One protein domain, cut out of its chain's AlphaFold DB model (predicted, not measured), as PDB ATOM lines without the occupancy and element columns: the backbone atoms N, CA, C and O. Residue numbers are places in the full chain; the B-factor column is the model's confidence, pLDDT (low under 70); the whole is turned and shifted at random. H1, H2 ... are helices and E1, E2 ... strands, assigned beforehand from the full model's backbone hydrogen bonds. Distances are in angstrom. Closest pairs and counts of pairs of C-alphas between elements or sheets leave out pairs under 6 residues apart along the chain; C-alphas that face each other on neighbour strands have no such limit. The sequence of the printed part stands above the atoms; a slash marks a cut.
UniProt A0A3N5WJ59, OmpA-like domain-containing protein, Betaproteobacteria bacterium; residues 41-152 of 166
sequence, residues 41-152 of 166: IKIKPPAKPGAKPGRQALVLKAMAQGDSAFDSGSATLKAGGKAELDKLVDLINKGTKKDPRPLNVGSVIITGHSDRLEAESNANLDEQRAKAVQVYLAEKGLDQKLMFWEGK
ATOM      1  N   ILE A  41     -14.462  36.183 -28.868       96.88
ATOM      2  CA  ILE A  41     -13.621  34.991 -28.762       96.88
ATOM      3  C   ILE A  41     -14.066  33.938 -29.775       96.88
ATOM      4  O   ILE A  41     -15.244  33.598 -29.860       96.88
ATOM      5  N   LYS A  42     -13.109  33.343 -30.489       94.38
ATOM      6  CA  LYS A  42     -13.311  32.096 -31.237       94.38
ATOM      7  C   LYS A  42     -12.736  30.910 -30.475       94.38
ATOM      8  O   LYS A  42     -11.592  30.946 -30.016       94.38
ATOM      9  N   ILE A  43     -13.508  29.829 -30.388       91.75
ATOM     10  CA  ILE A  43     -13.084  28.581 -29.738       91.75
ATOM     11  C   ILE A  43     -12.467  27.647 -30.773       91.75
ATOM     12  O   ILE A  43     -13.144  27.208 -31.704       91.75
ATOM     13  N   LYS A  44     -11.159  27.385 -30.665       88.94
ATOM     14  CA  LYS A  44     -10.409  26.495 -31.566       88.94
ATOM     15  C   LYS A  44     -10.536  25.048 -31.103       88.94
ATOM     16  O   LYS A  44     -10.231  24.784 -29.937       88.94
ATOM     17  N   PRO A  45     -10.939  24.123 -31.997       86.31
ATOM     18  CA  PRO A  45     -10.937  22.706 -31.678       86.31
ATOM     19  C   PRO A  45      -9.561  22.249 -31.170       86.31
ATOM     20  O   PRO A  45      -8.538  22.783 -31.623       86.31
ATOM     21  N   PRO A  46      -9.516  21.283 -30.240       87.62
ATOM     22  CA  PRO A  46      -8.268  20.699 -29.773       87.62
ATOM     23  C   PRO A  46      -7.425  20.180 -30.941       87.62
ATOM     24  O   PRO A  46      -7.930  19.484 -31.816       87.62
ATOM     25  N   ALA A  47      -6.129  20.492 -30.945       85.50
ATOM     26  CA  ALA A  47      -5.217  20.013 -31.987       85.50
ATOM     27  C   ALA A  47      -4.901  18.512 -31.863       85.50
ATOM     28  O   ALA A  47      -4.438  17.899 -32.822       85.50
ATOM     29  N   LYS A  48      -5.109  17.932 -30.674       89.50
ATOM     30  CA  LYS A  48      -4.874  16.517 -30.364       89.50
ATOM     31  C   LYS A  48      -5.937  16.014 -29.376       89.50
ATOM     32  O   LYS A  48      -6.400  16.813 -28.554       89.50
ATOM     33  N   PRO A  49      -6.299  14.717 -29.410       88.12
ATOM     34  CA  PRO A  49      -7.175  14.112 -28.407       88.12
ATOM     35  C   PRO A  49      -6.647  14.357 -26.985       88.12
ATOM     36  O   PRO A  49      -5.455  14.202 -26.731       88.12
ATOM     37  N   GLY A  50      -7.522  14.785 -26.072       86.19
ATOM     38  CA  GLY A  50      -7.177  15.090 -24.676       86.19
ATOM     39  C   GLY A  50      -6.671  16.516 -24.403       86.19
ATOM     40  O   GLY A  50      -6.570  16.907 -23.241       86.19
ATOM     41  N   ALA A  51      -6.396  17.329 -25.430       89.44
ATOM     42  CA  ALA A  51      -6.054  18.739 -25.234       89.44
ATOM     43  C   ALA A  51      -7.304  19.604 -24.979       89.44
ATOM     44  O   ALA A  51      -8.383  19.346 -25.514       89.44
ATOM     45  N   LYS A  52      -7.158  20.675 -24.189       87.88
ATOM     46  CA  LYS A  52      -8.231  21.662 -23.979       87.88
ATOM     47  C   LYS A  52      -8.463  22.492 -25.258       87.88
ATOM     48  O   LYS A  52      -7.492  22.781 -25.962       87.88
ATOM     49  N   PRO A  53      -9.708  22.918 -25.557       88.88
ATOM     50  CA  PRO A  53      -9.979  23.844 -26.654       88.88
ATOM     51  C   PRO A  53      -9.199  25.156 -26.505       88.88
ATOM     52  O   PRO A  53      -9.106  25.717 -25.412       88.88
ATOM     53  N   GLY A  54      -8.659  25.662 -27.614       90.56
ATOM     54  CA  GLY A  54      -7.978  26.956 -27.641       90.56
ATOM     55  C   GLY A  54      -8.978  28.114 -27.641       90.56
ATOM     56  O   GLY A  54     -10.078  27.988 -28.176       90.56
ATOM     57  N   ARG A  55      -8.595  29.268 -27.088       93.56
ATOM     58  CA  ARG A  55      -9.377  30.513 -27.163       93.56
ATOM     59  C   ARG A  55      -8.564  31.552 -27.916       93.56
ATOM     60  O   ARG A  55      -7.402  31.770 -27.590       93.56
ATOM     61  N   GLN A  56      -9.170  32.178 -28.914       93.56
ATOM     62  CA  GLN A  56      -8.547  33.244 -29.686       93.56
ATOM     63  C   GLN A  56      -9.394  34.506 -29.556       93.56
ATOM     64  O   GLN A  56     -10.561  34.481 -29.939       93.56
ATOM     65  N   ALA A  57      -8.821  35.581 -29.015       96.12
ATOM     66  CA  ALA A  57      -9.460  36.892 -29.007       96.12
ATOM     67  C   ALA A  57      -9.339  37.534 -30.396       96.12
ATOM     68  O   ALA A  57      -8.275  37.473 -31.015       96.12
ATOM     69  N   LEU A  58     -10.431  38.104 -30.896       96.31
ATOM     70  CA  LEU A  58     -10.475  38.831 -32.163       96.31
ATOM     71  C   LEU A  58     -11.195  40.162 -31.963       96.31
ATOM     72  O   LEU A  58     -12.145  40.244 -31.185       96.31
ATOM     73  N   VAL A  59     -10.770  41.158 -32.739       97.75
ATOM     74  CA  VAL A  59     -11.484  42.420 -32.930       97.75
ATOM     75  C   VAL A  59     -11.807  42.547 -34.412       97.75
ATOM     76  O   VAL A  59     -10.903  42.524 -35.250       97.75
ATOM     77  N   LEU A  60     -13.090  42.635 -34.742       97.94
ATOM     78  CA  LEU A  60     -13.574  42.923 -36.088       97.94
ATOM     79  C   LEU A  60     -13.954  44.399 -36.169       97.94
ATOM     80  O   LEU A  60     -14.450  44.955 -35.192       97.94
ATOM     81  N   LYS A  61     -13.729  45.028 -37.323       97.81
ATOM     82  CA  LYS A  61     -14.037  46.444 -37.533       97.81
ATOM     83  C   LYS A  61     -14.882  46.641 -38.781       97.81
ATOM     84  O   LYS A  61     -14.668  45.953 -39.778       97.81
ATOM     85  N   ALA A  62     -15.793  47.601 -38.728       97.62
ATOM     86  CA  ALA A  62     -16.504  48.120 -39.888       97.62
ATOM     87  C   ALA A  62     -16.678  49.631 -39.770       97.62
ATOM     88  O   ALA A  62     -16.628  50.182 -38.670       97.62
ATOM     89  N   MET A  63     -16.893  50.293 -40.904       96.00
ATOM     90  CA  MET A  63     -17.207  51.716 -40.936       96.00
ATOM     91  C   MET A  63     -18.375  51.982 -41.879       96.00
ATOM     92  O   MET A  63     -18.316  51.644 -43.059       96.00
ATOM     93  N   ALA A  64     -19.421  52.614 -41.353       96.81
ATOM     94  CA  ALA A  64     -20.479  53.220 -42.147       96.81
ATOM     95  C   ALA A  64     -20.091  54.685 -42.375       96.81
ATOM     96  O   ALA A  64     -20.175  55.495 -41.453       96.81
ATOM     97  N   GLN A  65     -19.594  55.011 -43.568       94.06
ATOM     98  CA  GLN A  65     -18.919  56.281 -43.834       94.06
ATOM     99  C   GLN A  65     -19.443  56.978 -45.089       94.06
ATOM    100  O   GLN A  65     -19.746  56.349 -46.100       94.06
ATOM    101  N   GLY A  66     -19.464  58.302 -45.016       91.38
ATOM    102  CA  GLY A  66     -19.735  59.205 -46.116       91.38
ATOM    103  C   GLY A  66     -21.174  59.152 -46.629       91.38
ATOM    104  O   GLY A  66     -22.082  58.676 -45.948       91.38
ATOM    105  N   ASP A  67     -21.379  59.623 -47.862       93.12
ATOM    106  CA  ASP A  67     -22.712  59.825 -48.452       93.12
ATOM    107  C   ASP A  67     -23.409  58.506 -48.781       93.12
ATOM    108  O   ASP A  67     -24.630  58.451 -48.953       93.12
ATOM    109  N   SER A  68     -22.643  57.414 -48.838       95.31
ATOM    110  CA  SER A  68     -23.190  56.067 -48.973       95.31
ATOM    111  C   SER A  68     -23.854  55.580 -47.679       95.31
ATOM    112  O   SER A  68     -24.748  54.731 -47.739       95.31
ATOM    113  N   ALA A  69     -23.455  56.120 -46.522       97.00
ATOM    114  CA  ALA A  69     -23.968  55.750 -45.209       97.00
ATOM    115  C   ALA A  69     -24.952  56.775 -44.638       97.00
ATOM    116  O   ALA A  69     -25.967  56.363 -44.082       97.00
ATOM    117  N   PHE A  70     -24.685  58.072 -44.800       96.44
ATOM    118  CA  PHE A  70     -25.493  59.153 -44.240       96.44
ATOM    119  C   PHE A  70     -25.478  60.370 -45.161       96.44
ATOM    120  O   PHE A  70     -24.419  60.784 -45.630       96.44
ATOM    121  N   ASP A  71     -26.643  60.978 -45.371       94.38
ATOM    122  CA  ASP A  71     -26.710  62.311 -45.970       94.38
ATOM    123  C   ASP A  71     -26.154  63.360 -44.994       94.38
ATOM    124  O   ASP A  71     -26.167  63.161 -43.771       94.38
ATOM    125  N   SER A  72     -25.676  64.483 -45.535       91.38
ATOM    126  CA  SER A  72     -25.226  65.620 -44.725       91.38
ATOM    127  C   SER A  72     -26.327  66.059 -43.752       91.38
ATOM    128  O   SER A  72     -27.491  66.180 -44.137       91.38
ATOM    129  N   GLY A  73     -25.978  66.234 -42.478       92.06
ATOM    130  CA  GLY A  73     -26.911  66.618 -41.414       92.06
ATOM    131  C   GLY A  73     -27.911  65.531 -40.986       92.06
ATOM    132  O   GLY A  73     -28.737  65.781 -40.111       92.06
ATOM    133  N   SER A  74     -27.855  64.326 -41.564       94.75
ATOM    134  CA  SER A  74     -28.799  63.238 -41.280       94.75
ATOM    135  C   SER A  74     -28.169  62.104 -40.471       94.75
ATOM    136  O   SER A  74     -27.014  61.723 -40.684       94.75
ATOM    137  N   ALA A  75     -28.964  61.518 -39.571       96.94
ATOM    138  CA  ALA A  75     -28.658  60.269 -38.866       96.94
ATOM    139  C   ALA A  75     -29.342  59.039 -39.495       96.94
ATOM    140  O   ALA A  75     -29.255  57.932 -38.964       96.94
ATOM    141  N   THR A  76     -30.023  59.208 -40.631       97.94
ATOM    142  CA  THR A  76     -30.693  58.099 -41.322       97.94
ATOM    143  C   THR A  76     -29.660  57.205 -41.996       97.94
ATOM    144  O   THR A  76     -28.992  57.624 -42.940       97.94
ATOM    145  N   LEU A  77     -29.546  55.961 -41.526       98.44
ATOM    146  CA  LEU A  77     -28.614  54.984 -42.081       98.44
ATOM    147  C   LEU A  77     -29.080  54.492 -43.462       98.44
ATOM    148  O   LEU A  77     -30.126  53.849 -43.604       98.44
ATOM    149  N   LYS A  78     -28.261  54.755 -44.477       98.50
ATOM    150  CA  LYS A  78     -28.510  54.421 -45.886       98.50
ATOM    151  C   LYS A  78     -28.037  53.013 -46.246       98.50
ATOM    152  O   LYS A  78     -27.314  52.353 -45.502       98.50
ATOM    153  N   ALA A  79     -28.430  52.566 -47.439       98.31
ATOM    154  CA  ALA A  79     -28.124  51.232 -47.954       98.31
ATOM    155  C   ALA A  79     -26.617  50.919 -48.005       98.31
ATOM    156  O   ALA A  79     -26.235  49.795 -47.697       98.31
ATOM    157  N   GLY A  80     -25.761  51.892 -48.339       97.75
ATOM    158  CA  GLY A  80     -24.310  51.678 -48.364       97.75
ATOM    159  C   GLY A  80     -23.745  51.394 -46.971       97.75
ATOM    160  O   GLY A  80     -23.024  50.418 -46.787       97.75
ATOM    161  N   GLY A  81     -24.158  52.174 -45.968       98.06
ATOM    162  CA  GLY A  81     -23.804  51.921 -44.567       98.06
ATOM    163  C   GLY A  81     -24.313  50.565 -44.070       98.06
ATOM    164  O   GLY A  81     -23.553  49.798 -43.481       98.06
ATOM    165  N   LYS A  82     -25.571  50.222 -44.378       98.62
ATOM    166  CA  LYS A  82     -26.152  48.903 -44.066       98.62
ATOM    167  C   LYS A  82     -25.358  47.759 -44.692       98.62
ATOM    168  O   LYS A  82     -25.090  46.774 -44.015       98.62
ATOM    169  N   ALA A  83     -24.937  47.900 -45.948       98.56
ATOM    170  CA  ALA A  83     -24.163  46.878 -46.645       98.56
ATOM    171  C   ALA A  83     -22.796  46.619 -45.988       98.56
ATOM    172  O   ALA A  83     -22.378  45.466 -45.901       98.56
ATOM    173  N   GLU A  84     -22.103  47.650 -45.493       98.31
ATOM    174  CA  GLU A  84     -20.844  47.452 -44.758       98.31
ATOM    175  C   GLU A  84     -21.060  46.772 -43.400       98.31
ATOM    176  O   GLU A  84     -20.322  45.856 -43.032       98.31
ATOM    177  N   LEU A  85     -22.110  47.160 -42.675       98.75
ATOM    178  CA  LEU A  85     -22.471  46.525 -41.406       98.75
ATOM    179  C   LEU A  85     -22.928  45.072 -41.601       98.75
ATOM    180  O   LEU A  85     -22.605  44.209 -40.790       98.75
ATOM    181  N   ASP A  86     -23.601  44.763 -42.705       98.69
ATOM    182  CA  ASP A  86     -23.998  43.398 -43.046       98.69
ATOM    183  C   ASP A  86     -22.791  42.485 -43.269       98.69
ATOM    184  O   ASP A  86     -22.794  41.348 -42.797       98.69
ATOM    185  N   LYS A  87     -21.720  42.981 -43.905       98.38
ATOM    186  CA  LYS A  87     -20.463  42.225 -44.036       98.38
ATOM    187  C   LYS A  87     -19.852  41.915 -42.670       98.38
ATOM    188  O   LYS A  87     -19.338  40.816 -42.471       98.38
ATOM    189  N   LEU A  88     -19.911  42.857 -41.726       98.56
ATOM    190  CA  LEU A  88     -19.448  42.633 -40.354       98.56
ATOM    191  C   LEU A  88     -20.265  41.537 -39.666       98.56
ATOM    192  O   LEU A  88     -19.687  40.610 -39.103       98.56
ATOM    193  N   VAL A  89     -21.595  41.621 -39.744       98.56
ATOM    194  CA  VAL A  89     -22.507  40.609 -39.189       98.56
ATOM    195  C   VAL A  89     -22.246  39.238 -39.817       98.56
ATOM    196  O   VAL A  89     -22.183  38.229 -39.114       98.56
ATOM    197  N   ASP A  90     -22.009  39.186 -41.125       98.31
ATOM    198  CA  ASP A  90     -21.641  37.955 -41.816       98.31
ATOM    199  C   ASP A  90     -20.304  37.389 -41.323       98.31
ATOM    200  O   ASP A  90     -20.210  36.187 -41.087       98.31
ATOM    201  N   LEU A  91     -19.288  38.224 -41.095       97.88
ATOM    202  CA  LEU A  91     -18.012  37.782 -40.519       97.88
ATOM    203  C   LEU A  91     -18.167  37.260 -39.085       97.88
ATOM    204  O   LEU A  91     -17.488  36.300 -38.709       97.88
ATOM    205  N   ILE A  92     -19.054  37.865 -38.291       98.06
ATOM    206  CA  ILE A  92     -19.377  37.409 -36.933       98.06
ATOM    207  C   ILE A  92     -20.032  36.028 -36.986       98.06
ATOM    208  O   ILE A  92     -19.599  35.123 -36.278       98.06
ATOM    209  N   ASN A  93     -21.026  35.844 -37.851       97.50
ATOM    210  CA  ASN A  93     -21.842  34.629 -37.876       97.50
ATOM    211  C   ASN A  93     -21.191  33.473 -38.644       97.50
ATOM    212  O   ASN A  93     -21.319  32.314 -38.256       97.50
ATOM    213  N   LYS A  94     -20.499  33.773 -39.744       96.19
ATOM    214  CA  LYS A  94     -19.984  32.779 -40.702       96.19
ATOM    215  C   LYS A  94     -18.463  32.664 -40.677       96.19
ATOM    216  O   LYS A  94     -17.907  31.757 -41.290       96.19
ATOM    217  N   GLY A  95     -17.767  33.577 -40.000       94.25
ATOM    218  CA  GLY A  95     -16.313  33.628 -40.031       94.25
ATOM    219  C   GLY A  95     -15.767  33.928 -41.430       94.25
ATOM    220  O   GLY A  95     -16.366  34.644 -42.226       94.25
ATOM    221  N   THR A  96     -14.588  33.394 -41.734       93.56
ATOM    222  CA  THR A  96     -13.935  33.547 -43.043       93.56
ATOM    223  C   THR A  96     -13.797  32.192 -43.724       93.56
ATOM    224  O   THR A  96     -13.891  31.154 -43.076       93.56
ATOM    225  N   LYS A  97     -13.441  32.171 -45.012       94.06
ATOM    226  CA  LYS A  97     -13.126  30.912 -45.715       94.06
ATOM    227  C   LYS A  97     -12.020  30.094 -45.030       94.06
ATOM    228  O   LYS A  97     -12.056  28.872 -45.070       94.06
ATOM    229  N   LYS A  98     -11.042  30.764 -44.407       92.00
ATOM    230  CA  LYS A  98      -9.939  30.112 -43.675       92.00
ATOM    231  C   LYS A  98     -10.350  29.657 -42.274       92.00
ATOM    232  O   LYS A  98      -9.678  28.823 -41.678       92.00
ATOM    233  N   ASP A  99     -11.416  30.240 -41.739       91.12
ATOM    234  CA  ASP A  99     -11.891  29.999 -40.387       91.12
ATOM    235  C   ASP A  99     -13.409  30.255 -40.293       91.12
ATOM    236  O   ASP A  99     -13.811  31.356 -39.887       91.12
ATOM    237  N   PRO A 100     -14.245  29.268 -40.674       94.31
ATOM    238  CA  PRO A 100     -15.695  29.423 -40.823       94.31
ATOM    239  C   PRO A 100     -16.457  29.355 -39.490       94.31
ATOM    240  O   PRO A 100     -17.662  29.124 -39.450       94.31
ATOM    241  N   ARG A 101     -15.749  29.489 -38.365       94.00
ATOM    242  CA  ARG A 101     -16.356  29.471 -37.034       94.00
ATOM    243  C   ARG A 101     -16.946  30.844 -36.700       94.00
ATOM    244  O   ARG A 101     -16.263  31.848 -36.969       94.00
ATOM    245  N   PRO A 102     -18.122  30.888 -36.047       95.31
ATOM    246  CA  PRO A 102     -18.689  32.128 -35.546       95.31
ATOM    247  C   PRO A 102     -17.803  32.737 -34.454       95.31
ATOM    248  O   PRO A 102     -17.019  32.048 -33.789       95.31
ATOM    249  N   LEU A 103     -17.927  34.046 -34.282       97.25
ATOM    250  CA  LEU A 103     -17.332  34.789 -33.184       97.25
ATOM    251  C   LEU A 103     -18.321  34.839 -32.016       97.25
ATOM    252  O   LEU A 103     -19.437  35.325 -32.173       97.25
ATOM    253  N   ASN A 104     -17.893  34.416 -30.826       96.81
ATOM    254  CA  ASN A 104     -18.651  34.699 -29.611       96.81
ATOM    255  C   ASN A 104     -18.396  36.158 -29.231       96.81
ATOM    256  O   ASN A 104     -17.316  36.482 -28.726       96.81
ATOM    257  N   VAL A 105     -19.359  37.025 -29.534       98.06
ATOM    258  CA  VAL A 105     -19.278  38.464 -29.261       98.06
ATOM    259  C   VAL A 105     -19.205  38.704 -27.753       98.06
ATOM    260  O   VAL A 105     -19.958  38.111 -26.987       98.06
ATOM    261  N   GLY A 106     -18.265  39.551 -27.336       97.88
ATOM    262  CA  GLY A 106     -18.098  39.995 -25.952       97.88
ATOM    263  C   GLY A 106     -18.413  41.477 -25.761       97.88
ATOM    264  O   GLY A 106     -18.962  41.847 -24.731       97.88
ATOM    265  N   SER A 107     -18.099  42.319 -26.746       98.50
ATOM    266  CA  SER A 107     -18.499  43.728 -26.752       98.50
ATOM    267  C   SER A 107     -18.582  44.280 -28.170       98.50
ATOM    268  O   SER A 107     -17.922  43.789 -29.091       98.50
ATOM    269  N   VAL A 108     -19.396  45.317 -28.329       98.69
ATOM    270  CA  VAL A 108     -19.558  46.099 -29.554       98.69
ATOM    271  C   VAL A 108     -19.435  47.571 -29.170       98.69
ATOM    272  O   VAL A 108     -20.253  48.063 -28.401       98.69
ATOM    273  N   ILE A 109     -18.417  48.261 -29.674       98.44
ATOM    274  CA  ILE A 109     -18.221  49.701 -29.477       98.44
ATOM    275  C   ILE A 109     -18.594  50.417 -30.772       98.44
ATOM    276  O   ILE A 109     -18.094  50.062 -31.840       98.44
ATOM    277  N   ILE A 110     -19.494  51.392 -30.678       98.50
ATOM    278  CA  ILE A 110     -20.047  52.136 -31.809       98.50
ATOM    279  C   ILE A 110     -19.723  53.615 -31.618       98.50
ATOM    280  O   ILE A 110     -20.330  54.296 -30.796       98.50
ATOM    281  N   THR A 111     -18.780  54.127 -32.393       97.38
ATOM    282  CA  THR A 111     -18.298  55.502 -32.259       97.38
ATOM    283  C   THR A 111     -18.784  56.330 -33.438       97.38
ATOM    284  O   THR A 111     -18.395  56.090 -34.584       97.38
ATOM    285  N   GLY A 112     -19.662  57.290 -33.163       95.56
ATOM    286  CA  GLY A 112     -20.172  58.233 -34.147       95.56
ATOM    287  C   GLY A 112     -19.273  59.455 -34.290       95.56
ATOM    288  O   GLY A 112     -18.729  59.961 -33.311       95.56
ATOM    289  N   HIS A 113     -19.152  59.937 -35.523       92.12
ATOM    290  CA  HIS A 113     -18.491  61.190 -35.854       92.12
ATOM    291  C   HIS A 113     -19.346  62.012 -36.828       92.12
ATOM    292  O   HIS A 113     -20.024  61.493 -37.728       92.12
ATOM    293  N   SER A 114     -19.283  63.319 -36.641       89.44
ATOM    294  CA  SER A 114     -19.792  64.361 -37.526       89.44
ATOM    295  C   SER A 114     -18.605  65.165 -38.056       89.44
ATOM    296  O   SER A 114     -17.526  65.184 -37.452       89.44
ATOM    297  N   ASP A 115     -18.765  65.805 -39.214       86.12
ATOM    298  CA  ASP A 115     -17.802  66.833 -39.601       86.12
ATOM    299  C   ASP A 115     -18.011  68.134 -38.807       86.12
ATOM    300  O   ASP A 115     -19.002  68.300 -38.095       86.12
ATOM    301  N   ARG A 116     -17.049  69.063 -38.903       84.00
ATOM    302  CA  ARG A 116     -17.094  70.331 -38.161       84.00
ATOM    303  C   ARG A 116     -18.360  71.141 -38.470       84.00
ATOM    304  O   ARG A 116     -18.944  71.698 -37.549       84.00
ATOM    305  N   LEU A 117     -18.787  71.190 -39.730       86.00
ATOM    306  CA  LEU A 117     -19.947  71.984 -40.154       86.00
ATOM    307  C   LEU A 117     -21.250  71.375 -39.625       86.00
ATOM    308  O   LEU A 117     -22.166  72.076 -39.192       86.00
ATOM    309  N   GLU A 118     -21.318  70.047 -39.637       87.81
ATOM    310  CA  GLU A 118     -22.427  69.293 -39.067       87.81
ATOM    311  C   GLU A 118     -22.509  69.460 -37.544       87.81
ATOM    312  O   GLU A 118     -23.604  69.656 -37.019       87.81
ATOM    313  N   ALA A 119     -21.369  69.431 -36.845       85.75
ATOM    314  CA  ALA A 119     -21.300  69.616 -35.395       85.75
ATOM    315  C   ALA A 119     -21.711  71.035 -34.959       85.75
ATOM    316  O   ALA A 119     -22.355  71.195 -33.924       85.75
ATOM    317  N   GLU A 120     -21.395  72.059 -35.761       84.75
ATOM    318  CA  GLU A 120     -21.859  73.439 -35.538       84.75
ATOM    319  C   GLU A 120     -23.391  73.554 -35.627       84.75
ATOM    320  O   GLU A 120     -24.000  74.335 -34.898       84.75
ATOM    321  N   SER A 121     -24.018  72.753 -36.494       86.00
ATOM    322  CA  SER A 121     -25.467  72.786 -36.730       86.00
ATOM    323  C   SER A 121     -26.256  71.874 -35.781       86.00
ATOM    324  O   SER A 121     -27.381  72.193 -35.399       86.00
ATOM    325  N   ASN A 122     -25.693  70.722 -35.411       89.00
ATOM    326  CA  ASN A 122     -26.306  69.737 -34.523       89.00
ATOM    327  C   ASN A 122     -25.230  69.029 -33.689       89.00
ATOM    328  O   ASN A 122     -24.626  68.049 -34.128       89.00
ATOM    329  N   ALA A 123     -25.077  69.480 -32.446       86.69
ATOM    330  CA  ALA A 123     -24.081  68.989 -31.495       86.69
ATOM    331  C   ALA A 123     -24.298  67.546 -30.990       86.69
ATOM    332  O   ALA A 123     -23.548  67.098 -30.139       86.69
ATOM    333  N   ASN A 124     -25.345  66.843 -31.440       91.81
ATOM    334  CA  ASN A 124     -25.594  65.442 -31.071       91.81
ATOM    335  C   ASN A 124     -25.703  64.522 -32.299       91.81
ATOM    336  O   ASN A 124     -26.190  63.392 -32.189       91.81
ATOM    337  N   LEU A 125     -25.368  65.007 -33.503       93.94
ATOM    338  CA  LEU A 125     -25.565  64.242 -34.738       93.94
ATOM    339  C   LEU A 125     -24.731  62.955 -34.764       93.94
ATOM    340  O   LEU A 125     -25.161  61.921 -35.276       93.94
ATOM    341  N   ASP A 126     -23.534  63.023 -34.211       94.38
ATOM    342  CA  ASP A 126     -22.618  61.911 -34.030       94.38
ATOM    343  C   ASP A 126     -23.226  60.795 -33.153       94.38
ATOM    344  O   ASP A 126     -23.298  59.641 -33.586       94.38
ATOM    345  N   GLU A 127     -23.769  61.129 -31.981       95.81
ATOM    346  CA  GLU A 127     -24.441  60.193 -31.079       95.81
ATOM    347  C   GLU A 127     -25.717  59.633 -31.721       95.81
ATOM    348  O   GLU A 127     -26.001  58.435 -31.625       95.81
ATOM    349  N   GLN A 128     -26.480  60.468 -32.435       96.88
ATOM    350  CA  GLN A 128     -27.664  60.031 -33.181       96.88
ATOM    351  C   GLN A 128     -27.305  58.987 -34.248       96.88
ATOM    352  O   GLN A 128     -27.991  57.970 -34.375       96.88
ATOM    353  N   ARG A 129     -26.205  59.189 -34.983       97.56
ATOM    354  CA  ARG A 129     -25.695  58.217 -35.962       97.56
ATOM    355  C   ARG A 129     -25.221  56.929 -35.291       97.56
ATOM    356  O   ARG A 129     -25.541  55.844 -35.778       97.56
ATOM    357  N   ALA A 130     -24.518  57.027 -34.162       98.25
ATOM    358  CA  ALA A 130     -24.104  55.857 -33.388       98.25
ATOM    359  C   ALA A 130     -25.319  55.034 -32.917       98.25
ATOM    360  O   ALA A 130     -25.349  53.815 -33.087       98.25
ATOM    361  N   LYS A 131     -26.375  55.695 -32.419       98.19
ATOM    362  CA  LYS A 131     -27.655  55.056 -32.060       98.19
ATOM    363  C   LYS A 131     -28.343  54.399 -33.254       98.19
ATOM    364  O   LYS A 131     -28.819  53.275 -33.127       98.19
ATOM    365  N   ALA A 132     -28.375  55.050 -34.416       98.50
ATOM    366  CA  ALA A 132     -28.968  54.467 -35.620       98.50
ATOM    367  C   ALA A 132     -28.263  53.160 -36.030       98.50
ATOM    368  O   ALA A 132     -28.916  52.177 -36.381       98.50
ATOM    369  N   VAL A 133     -26.931  53.122 -35.925       98.69
ATOM    370  CA  VAL A 133     -26.140  51.907 -36.165       98.69
ATOM    371  C   VAL A 133     -26.382  50.845 -35.090       98.69
ATOM    372  O   VAL A 133     -26.521  49.674 -35.433       98.69
ATOM    373  N   GLN A 134     -26.492  51.231 -33.816       98.62
ATOM    374  CA  GLN A 134     -26.833  50.314 -32.721       98.62
ATOM    375  C   GLN A 134     -28.171  49.609 -32.977       98.62
ATOM    376  O   GLN A 134     -28.238  48.383 -32.911       98.62
ATOM    377  N   VAL A 135     -29.217  50.375 -33.308       98.56
ATOM    378  CA  VAL A 135     -30.548  49.837 -33.631       98.56
ATOM    379  C   VAL A 135     -30.452  48.856 -34.795       98.56
ATOM    380  O   VAL A 135     -30.923  47.729 -34.682       98.56
ATOM    381  N   TYR A 136     -29.762  49.239 -35.872       98.75
ATOM    382  CA  TYR A 136     -29.595  48.365 -37.028       98.75
ATOM    383  C   TYR A 136     -28.872  47.055 -36.678       98.75
ATOM    384  O   TYR A 136     -29.317  45.978 -37.056       98.75
ATOM    385  N   LEU A 137     -27.772  47.108 -35.923       98.75
ATOM    386  CA  LEU A 137     -27.044  45.900 -35.518       98.75
ATOM    387  C   LEU A 137     -27.875  44.999 -34.591       98.75
ATOM    388  O   LEU A 137     -27.772  43.774 -34.689       98.75
ATOM    389  N   ALA A 138     -28.716  45.586 -33.736       98.56
ATOM    390  CA  ALA A 138     -29.648  44.838 -32.899       98.56
ATOM    391  C   ALA A 138     -30.722  44.129 -33.745       98.56
ATOM    392  O   ALA A 138     -30.987  42.948 -33.529       98.56
ATOM    393  N   GLU A 139     -31.263  44.790 -34.775       98.50
ATOM    394  CA  GLU A 139     -32.171  44.170 -35.756       98.50
ATOM    395  C   GLU A 139     -31.510  43.008 -36.515       98.50
ATOM    396  O   GLU A 139     -32.170  42.029 -36.866       98.50
ATOM    397  N   LYS A 140     -30.190  43.070 -36.737       98.44
ATOM    398  CA  LYS A 140     -29.402  41.974 -37.328       98.44
ATOM    399  C   LYS A 140     -29.080  40.843 -36.338       98.44
ATOM    400  O   LYS A 140     -28.442  39.865 -36.733       98.44
ATOM    401  N   GLY A 141     -29.530  40.948 -35.088       97.69
ATOM    402  CA  GLY A 141     -29.448  39.894 -34.078       97.69
ATOM    403  C   GLY A 141     -28.243  39.973 -33.140       97.69
ATOM    404  O   GLY A 141     -27.999  39.016 -32.407       97.69
ATOM    405  N   LEU A 142     -27.478  41.071 -33.139       98.06
ATOM    406  CA  LEU A 142     -26.452  41.278 -32.113       98.06
ATOM    407  C   LEU A 142     -27.124  41.705 -30.797       98.06
ATOM    408  O   LEU A 142     -28.056  42.506 -30.795       98.06
ATOM    409  N   ASP A 143     -26.635  41.194 -29.666       97.62
ATOM    410  CA  ASP A 143     -27.208  41.506 -28.352       97.62
ATOM    411  C   ASP A 143     -26.934  42.965 -27.966       97.62
ATOM    412  O   ASP A 143     -25.786  43.370 -27.766       97.62
ATOM    413  N   GLN A 144     -28.006  43.743 -27.815       96.94
ATOM    414  CA  GLN A 144     -27.952  45.145 -27.415       96.94
ATOM    415  C   GLN A 144     -27.248  45.351 -26.064       96.94
ATOM    416  O   GLN A 144     -26.630  46.391 -25.858       96.94
ATOM    417  N   LYS A 145     -27.274  44.364 -25.157       97.88
ATOM    418  CA  LYS A 145     -26.595  44.444 -23.849       97.88
ATOM    419  C   LYS A 145     -25.072  44.467 -23.957       97.88
ATOM    420  O   LYS A 145     -24.403  44.859 -23.006       97.88
ATOM    421  N   LEU A 146     -24.528  44.023 -25.089       98.12
ATOM    422  CA  LEU A 146     -23.094  44.046 -25.374       98.12
ATOM    423  C   LEU A 146     -22.683  45.299 -26.155       98.12
ATOM    424  O   LEU A 146     -21.498  45.457 -26.455       98.12
ATOM    425  N   MET A 147     -23.643  46.159 -26.515       98.56
ATOM    426  CA  MET A 147     -23.407  47.347 -27.325       98.56
ATOM    427  C   MET A 147     -23.242  48.590 -26.468       98.56
ATOM    428  O   MET A 147     -24.118  48.956 -25.688       98.56
ATOM    429  N   PHE A 148     -22.146  49.287 -26.723       98.19
ATOM    430  CA  PHE A 148     -21.846  50.604 -26.205       98.19
ATOM    431  C   PHE A 148     -21.653  51.541 -27.388       98.19
ATOM    432  O   PHE A 148     -21.211  51.149 -28.466       98.19
ATOM    433  N   TRP A 149     -22.006  52.789 -27.172       97.50
ATOM    434  CA  TRP A 149     -22.053  53.837 -28.163       97.50
ATOM    435  C   TRP A 149     -21.609  55.173 -27.588       97.50
ATOM    436  O   TRP A 149     -21.833  55.475 -26.420       97.50
ATOM    437  N   GLU A 150     -20.969  55.978 -28.413       94.62
ATOM    438  CA  GLU A 150     -20.586  57.332 -28.044       94.62
ATOM    439  C   GLU A 150     -20.561  58.212 -29.287       94.62
ATOM    440  O   GLU A 150     -20.257  57.754 -30.394       94.62
ATOM    441  N   GLY A 151     -20.893  59.482 -29.093       93.00
ATOM    442  CA  GLY A 151     -20.546  60.541 -30.020       93.00
ATOM    443  C   GLY A 151     -19.174  61.105 -29.656       93.00
ATOM    444  O   GLY A 151     -18.917  61.418 -28.490       93.00
ATOM    445  N   LYS A 152     -18.269  61.193 -30.632       87.19
ATOM    446  CA  LYS A 152     -16.959  61.834 -30.450       87.19
ATOM    447  C   LYS A 152     -16.814  63.166 -31.173       87.19
ATOM    448  O   LYS A 152     -15.764  63.799 -31.048       87.19
TER     449      LYS A 152
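What this domain is: This is residues 41 to 152 of the 166 residues of the protein "OmpA-like domain-containing protein" of Betaproteobacteria bacterium (UniProt A0A3N5WJ59). An elongated model: two long strands, E2 and E3, run side by side, with the shorter E4 beside E3, and two helices cover one face of them, H1 along E2 and H3 along E3 and E4. The E1-E2 hairpin sticks out at one end with its turn, residues 45 to 53, and short H2 sits at the other end. The 112 printed residues hold four named strands and three named helices in the order E1, E2, H1, E3, H2, H3, E4, of mixed class, with antiparallel E1 and E2 in one sheet and parallel E3 and E4 in another. The whole is loose, with a radius of gyration of the C-alphas of 17.0 A and spans of 62 by 22 by 22 A.

How they stand to each other: E1, residues 41 to 44, and E2, residues 54 to 65, form an antiparallel hairpin at 137 degrees, with N 42 and O 56 within hydrogen-bond range at 2.8 A. H1, residues 79 to 94, has 14 pairs of C-alphas within 8 A of E2, the closest those of Ala 64 and Gly 81 at 4.3 A. E3, residues 104 to 113, and E2 are near each other, with 21 pairs of C-alphas within 10 A. E4, residues 147 to 151, is the parallel neighbour of E3 at 13 degrees, with N 110 and O 148 2.8 A apart, within hydrogen-bond range. H2, residues 116 to 121, and H3, residues 125 to 139, stand between E3 and E4 in the chain, a strand-helix-strand unit, two parallel neighbour strands with helices between, whose crossover is right-handed. The closest C-alphas of H3 and E4 are those of Glu 127 and Gly 151, 4.1 A apart; those of E3 and H3 are Gly 112 and Asp 126, at 4.4 A. H1 and H3 only just touch, with 3 pairs of C-alphas within 8 A, Leu 85 and Leu 137 closest at 7.5 A, at a steep tilt of 46 degrees, the same way. H2 and H3 only just touch, with 3 such pairs and only at the corner, Ala 119 and Leu 125 closest at 6.9 A, about perpendicular at 88 degrees. In H1, H2 and H3 every O i to N i+4 pair is within hydrogen-bond range.

Where its parts are: E1 begins at C-alpha 41 (-13.621, 34.991, -28.762) and spans 9.5 A; E2 spans 35.2 A. H1 spans 21.4 A, from C-alpha 79 (-28.124, 51.232, -47.954). E3 spans 27.2 A, H2 8.8 A and H3 21.2 A. E4 spans 13.8 A and ends at C-alpha 151 (-20.546, 60.541, -30.020).

The domain as a whole: The C-alphas of Pro 49 and Ser 121, the two farthest apart, are 62.0 A from each other. The printed part has no cut; the link E2 to H1, residues 66 to 78, is long. Mean pLDDT of the printed part is 94.7, and no printed residue is under 70.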